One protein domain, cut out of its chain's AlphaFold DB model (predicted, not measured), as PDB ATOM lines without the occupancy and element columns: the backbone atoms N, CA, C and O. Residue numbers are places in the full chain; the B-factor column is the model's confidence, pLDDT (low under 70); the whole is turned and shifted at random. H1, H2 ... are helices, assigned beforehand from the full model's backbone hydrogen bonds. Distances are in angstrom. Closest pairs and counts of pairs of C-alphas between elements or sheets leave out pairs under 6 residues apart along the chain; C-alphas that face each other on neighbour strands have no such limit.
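What this domain is: This is residues 5 to 52 of the 219 residues of an uncharacterized protein of Sanguibacteroides justesenii (UniProt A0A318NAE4). Three helices, H2, H3 and H4, stand side by side as a small triangular bundle, with H2 in contact with both of the others and a looser gap between H3 and H4. H2 and H3 form a helical hairpin, H4 folds back to run the same way as H2, and the short helix H1 lies beside H2 and H4, away from H3. The printed part has 48 residues with four named helices in the order H1, H2, H3, H4 and no named strand, and its class is all helix. It is compact, with a radius of gyration of the C-alphas of 9.7 A and spans of 27 by 20 by 15 A.

Where its parts are: Begin with H2, residues 14 to 24: find C-alpha 14 at (173.115, 166.968, 193.011), from where the helix runs 15.8 A to C-alpha 24 at (161.843, 169.708, 182.331). H4, equally long by residues, covers residues 40 to 50 and measures 15.6 A; look for its end at C-alpha 50, (166.044, 175.684, 181.110). H3, residues 28 to 37, is 14.1 A long from first to last C-alpha. Go back to C-alpha 5 at (166.561, 179.678, 190.659) for H1, residues 5 to 9, which is 6.9 A long.

How they stand to each other: Start from H2, which touches H4, the closest C-alphas being those of Leu 21 and Leu 47, 6.0 A apart. These two helices run the same way at a shallow tilt of 29 degrees. H2 also touches H3, where the closest C-alphas, of Ala 22 and Leu 31, are 6.5 A apart. H2 and H3 make a hairpin, running opposite ways at a shallow tilt of 3 degrees. H3 and H4 are close but not clearly touching, with the closest C-alphas, of Leu 34 and Leu 43, 6.8 A apart, and they run opposite ways at a shallow tilt of 28 degrees. H1 is close to H2 but not clearly touching it, the closest C-alphas being those of Trp 7 and Gly 17 at 7.0 A. H1 and H4 are near each other, with 7 pairs of C-alphas within 10 A, while H1 and H3 are apart. Along the backbones of H1, H3 and H4 every O i to N i+4 pair is within hydrogen-bond range; in H2 it is 6 of 7.

The domain as a whole: The two C-alphas farthest apart, those of Tyr 9 and Val 29, are 27.0 A from each other. From Gln 5 to Gly 52, the first and last printed residues, the C-alphas are 10.4 A apart. The printed part has no cut, and the links H1 to H2, H2 to H3 and H3 to H4 are tight. The mean pLDDT of the printed part is 82.2, and one residue, Gly 52, is under 70 in this predicted model.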
ATOM      1  N   GLN A   5     165.881 178.507 190.095       80.62
ATOM      2  CA  GLN A   5     166.561 179.678 190.659       80.62
ATOM      3  C   GLN A   5     166.950 179.455 192.126       80.62
ATOM      4  O   GLN A   5     168.107 179.653 192.481       80.62
ATOM      5  N   GLU A   6     166.028 178.985 192.968       83.56
ATOM      6  CA  GLU A   6     166.301 178.696 194.386       83.56
ATOM      7  C   GLU A   6     167.369 177.609 194.572       83.56
ATOM      8  O   GLU A   6     168.183 177.676 195.495       83.56
ATOM      9  N   TRP A   7     167.415 176.620 193.677       88.06
ATOM     10  CA  TRP A   7     168.448 175.586 193.694       88.06
ATOM     11  C   TRP A   7     169.856 176.163 193.464       88.06
ATOM     12  O   TRP A   7     170.794 175.781 194.166       88.06
ATOM     13  N   PHE A   8     170.006 177.156 192.573       81.56
ATOM     14  CA  PHE A   8     171.292 177.831 192.349       81.56
ATOM     15  C   PHE A   8     171.811 178.592 193.582       81.56
ATOM     16  O   PHE A   8     173.028 178.709 193.737       81.56
ATOM     17  N   TYR A   9     170.923 179.059 194.469       80.94
ATOM     18  CA  TYR A   9     171.286 179.801 195.684       80.94
ATOM     19  C   TYR A   9     171.467 178.920 196.931       80.94
ATOM     20  O   TYR A   9     172.016 179.384 197.926       80.94
ATOM     21  N   THR A  10     171.037 177.653 196.904       73.81
ATOM     22  CA  THR A  10     170.960 176.791 198.103       73.81
ATOM     23  C   THR A  10     172.009 175.674 198.146       73.81
ATOM     24  O   THR A  10     171.759 174.598 198.681       73.81
ATOM     25  N   GLY A  11     173.202 175.920 197.597       73.06
ATOM     26  CA  GLY A  11     174.331 174.979 197.667       73.06
ATOM     27  C   GLY A  11     174.354 173.899 196.576       73.06
ATOM     28  O   GLY A  11     175.314 173.137 196.521       73.06
ATOM     29  N   LYS A  12     173.364 173.888 195.668       82.62
ATOM     30  CA  LYS A  12     173.335 173.080 194.432       82.62
ATOM     31  C   LYS A  12     173.440 171.561 194.641       82.62
ATOM     32  O   LYS A  12     174.220 170.897 193.955       82.62
ATOM     33  N   ASP A  13     172.642 171.010 195.557       88.00
ATOM     34  CA  ASP A  13     172.586 169.561 195.795       88.00
ATOM     35  C   ASP A  13     172.327 168.765 194.500       88.00
ATOM     36  O   ASP A  13     171.439 169.107 193.711       88.00
ATOM     37  N   TYR A  14     173.110 167.704 194.278       85.00
ATOM     38  CA  TYR A  14     173.115 166.968 193.011       85.00
ATOM     39  C   TYR A  14     171.791 166.246 192.748       85.00
ATOM     40  O   TYR A  14     171.261 166.300 191.637       85.00
ATOM     41  N   GLU A  15     171.266 165.553 193.757       85.12
ATOM     42  CA  GLU A  15     170.068 164.723 193.614       85.12
ATOM     43  C   GLU A  15     168.828 165.608 193.446       85.12
ATOM     44  O   GLU A  15     168.000 165.365 192.563       85.12
ATOM     45  N   GLU A  16     168.746 166.701 194.214       85.94
ATOM     46  CA  GLU A  16     167.707 167.723 194.061       85.94
ATOM     47  C   GLU A  16     167.754 168.352 192.654       85.94
ATOM     48  O   GLU A  16     166.724 168.475 191.986       85.94
ATOM     49  N   GLY A  17     168.954 168.672 192.157       86.75
ATOM     50  CA  GLY A  17     169.157 169.241 190.823       86.75
ATOM     51  C   GLY A  17     168.792 168.275 189.694       86.75
ATOM     52  O   GLY A  17     168.176 168.670 188.702       86.75
ATOM     53  N   LEU A  18     169.123 166.990 189.836       88.56
ATOM     54  CA  LEU A  18     168.789 165.963 188.851       88.56
ATOM     55  C   LEU A  18     167.275 165.725 188.772       88.56
ATOM     56  O   LEU A  18     166.734 165.610 187.669       88.56
ATOM     57  N   LEU A  19     166.585 165.703 189.916       88.62
ATOM     58  CA  LEU A  19     165.121 165.635 189.977       88.62
ATOM     59  C   LEU A  19     164.478 166.863 189.323       88.62
ATOM     60  O   LEU A  19     163.522 166.725 188.557       88.62
ATOM     61  N   LEU A  20     165.029 168.054 189.570       88.25
ATOM     62  CA  LEU A  20     164.635 169.288 188.891       88.25
ATOM     63  C   LEU A  20     164.804 169.164 187.373       88.25
ATOM     64  O   LEU A  20     163.852 169.412 186.637       88.25
ATOM     65  N   LEU A  21     165.961 168.708 186.886       87.00
ATOM     66  CA  LEU A  21     166.212 168.552 185.453       87.00
ATOM     67  C   LEU A  21     165.268 167.525 184.813       87.00
ATOM     68  O   LEU A  21     164.774 167.752 183.707       87.00
ATOM     69  N   ALA A  22     164.979 166.421 185.504       86.44
ATOM     70  CA  ALA A  22     164.082 165.372 185.023       86.44
ATOM     71  C   ALA A  22     162.638 165.847 184.808       86.44
ATOM     72  O   ALA A  22     161.926 165.286 183.977       86.44
ATOM     73  N   ARG A  23     162.208 166.903 185.509       83.06
ATOM     74  CA  ARG A  23     160.881 167.510 185.307       83.06
ATOM     75  C   ARG A  23     160.758 168.238 183.974       83.06
ATOM     76  O   ARG A  23     159.679 168.259 183.390       83.06
ATOM     77  N   PHE A  24     161.849 168.833 183.504       82.25
ATOM     78  CA  PHE A  24     161.843 169.708 182.331       82.25
ATOM     79  C   PHE A  24     162.473 169.057 181.091       82.25
ATOM     80  O   PHE A  24     162.123 169.404 179.964       82.25
ATOM     81  N   SER A  25     163.381 168.096 181.267       79.44
ATOM     82  CA  SER A  25     164.079 167.422 180.174       79.44
ATOM     83  C   SER A  25     163.504 166.035 179.906       79.44
ATOM     84  O   SER A  25     163.533 165.157 180.761       79.44
ATOM     85  N   LYS A  26     163.063 165.791 178.666       72.62
ATOM     86  CA  LYS A  26     162.696 164.445 178.180       72.62
ATOM     87  C   LYS A  26     163.897 163.658 177.651       72.62
ATOM     88  O   LYS A  26     163.742 162.532 177.176       72.62
ATOM     89  N   ASN A  27     165.100 164.238 177.687       80.19
ATOM     90  CA  ASN A  27     166.300 163.569 177.208       80.19
ATOM     91  C   ASN A  27     166.738 162.508 178.224       80.19
ATOM     92  O   ASN A  27     167.595 162.738 179.075       80.19
ATOM     93  N   ARG A  28     166.135 161.322 178.113       79.62
ATOM     94  CA  ARG A  28     166.387 160.187 179.006       79.62
ATOM     95  C   ARG A  28     167.865 159.798 179.044       79.62
ATOM     96  O   ARG A  28     168.372 159.480 180.110       79.62
ATOM     97  N   VAL A  29     168.568 159.893 177.914       80.50
ATOM     98  CA  VAL A  29     170.005 159.586 177.835       80.50
ATOM     99  C   VAL A  29     170.826 160.586 178.649       80.50
ATOM    100  O   VAL A  29     171.749 160.195 179.356       80.50
ATOM    101  N   LEU A  30     170.485 161.876 178.584       83.44
ATOM    102  CA  LEU A  30     171.123 162.908 179.400       83.44
ATOM    103  C   LEU A  30     170.873 162.666 180.894       83.44
ATOM    104  O   LEU A  30     171.831 162.663 181.661       83.44
ATOM    105  N   LEU A  31     169.621 162.419 181.288       86.31
ATOM    106  CA  LEU A  31     169.263 162.154 182.686       86.31
ATOM    107  C   LEU A  31     169.980 160.915 183.232       86.31
ATOM    108  O   LEU A  31     170.540 160.972 184.320       86.31
ATOM    109  N   GLN A  32     170.033 159.831 182.453       80.50
ATOM    110  CA  GLN A  32     170.768 158.615 182.812       80.50
ATOM    111  C   GLN A  32     172.279 158.860 182.910       80.50
ATOM    112  O   GLN A  32     172.940 158.362 183.816       80.50
ATOM    113  N   ASN A  33     172.863 159.630 181.992       79.69
ATOM    114  CA  ASN A  33     174.289 159.945 182.062       79.69
ATOM    115  C   ASN A  33     174.631 160.798 183.288       79.69
ATOM    116  O   ASN A  33     175.671 160.574 183.909       79.69
ATOM    117  N   LEU A  34     173.771 161.760 183.628       85.19
ATOM    118  CA  LEU A  34     173.930 162.600 184.810       85.19
ATOM    119  C   LEU A  34     173.767 161.770 186.090       85.19
ATOM    120  O   LEU A  34     174.680 161.772 186.913       85.19
ATOM    121  N   SER A  35     172.721 160.944 186.196       84.31
ATOM    122  CA  SER A  35     172.522 160.067 187.360       84.31
ATOM    123  C   SER A  35     173.706 159.129 187.612       84.31
ATOM    124  O   SER A  35     174.103 158.916 188.753       84.31
ATOM    125  N   ARG A  36     174.331 158.612 186.546       79.00
ATOM    126  CA  ARG A  36     175.434 157.642 186.649       79.00
ATOM    127  C   ARG A  36     176.786 158.269 186.959       79.00
ATOM    128  O   ARG A  36     177.553 157.710 187.737       79.00
ATOM    129  N   LYS A  37     177.123 159.378 186.294       76.88
ATOM    130  CA  LYS A  37     178.476 159.962 186.340       76.88
ATOM    131  C   LYS A  37     178.612 161.124 187.319       76.88
ATOM    132  O   LYS A  37     179.718 161.626 187.479       76.88
ATOM    133  N   LYS A  38     177.507 161.577 187.920       79.31
ATOM    134  CA  LYS A  38     177.452 162.728 188.834       79.31
ATOM    135  C   LYS A  38     178.208 163.963 188.319       79.31
ATOM    136  O   LYS A  38     179.037 164.558 188.998       79.31
ATOM    137  N   MET A  39     177.934 164.357 187.073       77.19
ATOM    138  CA  MET A  39     178.622 165.479 186.415       77.19
ATOM    139  C   MET A  39     177.983 166.830 186.790       77.19
ATOM    140  O   MET A  39     177.148 167.338 186.039       77.19
ATOM    141  N   GLN A  40     178.369 167.406 187.936       81.69
ATOM    142  CA  GLN A  40     177.780 168.637 188.506       81.69
ATOM    143  C   GLN A  40     177.744 169.807 187.509       81.69
ATOM    144  O   GLN A  40     176.681 170.353 187.235       81.69
ATOM    145  N   LEU A  41     178.879 170.138 186.884       76.31
ATOM    146  CA  LEU A  41     178.967 171.253 185.926       76.31
ATOM    147  C   LEU A  41     178.007 171.091 184.737       76.31
ATOM    148  O   LEU A  41     177.447 172.065 184.235       76.31
ATOM    149  N   LYS A  42     177.791 169.850 184.286       84.56
ATOM    150  CA  LYS A  42     176.879 169.566 183.175       84.56
ATOM    151  C   LYS A  42     175.416 169.657 183.611       84.56
ATOM    152  O   LYS A  42     174.598 170.136 182.831       84.56
ATOM    153  N   LEU A  43     175.097 169.217 184.830       86.62
ATOM    154  CA  LEU A  43     173.767 169.371 185.422       86.62
ATOM    155  C   LEU A  43     173.403 170.857 185.557       86.62
ATOM    156  O   LEU A  43     172.343 171.268 185.091       86.62
ATOM    157  N   GLU A  44     174.320 171.666 186.094       85.50
ATOM    158  CA  GLU A  44     174.161 173.121 186.194       85.50
ATOM    159  C   GLU A  44     173.947 173.767 184.823       85.50
ATOM    160  O   GLU A  44     173.033 174.570 184.669       85.50
ATOM    161  N   TYR A  45     174.727 173.381 183.810       82.81
ATOM    162  CA  TYR A  45     174.570 173.887 182.444       82.81
ATOM    163  C   TYR A  45     173.169 173.618 181.869       82.81
ATOM    164  O   TYR A  45     172.545 174.513 181.298       82.81
ATOM    165  N   GLU A  46     172.655 172.395 182.015       87.56
ATOM    166  CA  GLU A  46     171.344 172.025 181.469       87.56
ATOM    167  C   GLU A  46     170.198 172.696 182.241       87.56
ATOM    168  O   GLU A  46     169.235 173.156 181.629       87.56
ATOM    169  N   LEU A  47     170.318 172.835 183.565       88.75
ATOM    170  CA  LEU A  47     169.365 173.597 184.379       88.75
ATOM    171  C   LEU A  47     169.392 175.096 184.048       88.75
ATOM    172  O   LEU A  47     168.337 175.718 183.941       88.75
ATOM    173  N   ASN A  48     170.575 175.671 183.821       83.62
ATOM    174  CA  ASN A  48     170.746 177.072 183.431       83.62
ATOM    175  C   ASN A  48     170.096 177.361 182.066       83.62
ATOM    176  O   ASN A  48     169.381 178.354 181.913       83.62
ATOM    177  N   LYS A  49     170.251 176.436 181.105       81.44
ATOM    178  CA  LYS A  49     169.577 176.487 179.798       81.44
ATOM    179  C   LYS A  49     168.052 176.529 179.935       81.44
ATOM    180  O   LYS A  49     167.392 177.255 179.199       81.44
ATOM    181  N   ILE A  50     167.495 175.761 180.870       83.00
ATOM    182  CA  ILE A  50     166.044 175.684 181.110       83.00
ATOM    183  C   ILE A  50     165.533 176.925 181.842       83.00
ATOM    184  O   ILE A  50     164.461 177.426 181.518       83.00
ATOM    185  N   ALA A  51     166.315 177.462 182.780       77.12
ATOM    186  CA  ALA A  51     165.993 178.697 183.487       77.12
ATOM    187  C   ALA A  51     166.038 179.950 182.589       77.12
ATOM    188  O   ALA A  51     165.717 181.041 183.057       77.12
ATOM    189  N   GLY A  52     166.447 179.819 181.319       63.78
ATOM    190  CA  GLY A  52     166.551 180.939 180.383       63.78
ATOM    191  C   GLY A  52     167.635 181.952 180.764       63.78
ATOM    192  O   GLY A  52     167.620 183.072 180.260       63.78
TER     193      GLY A  52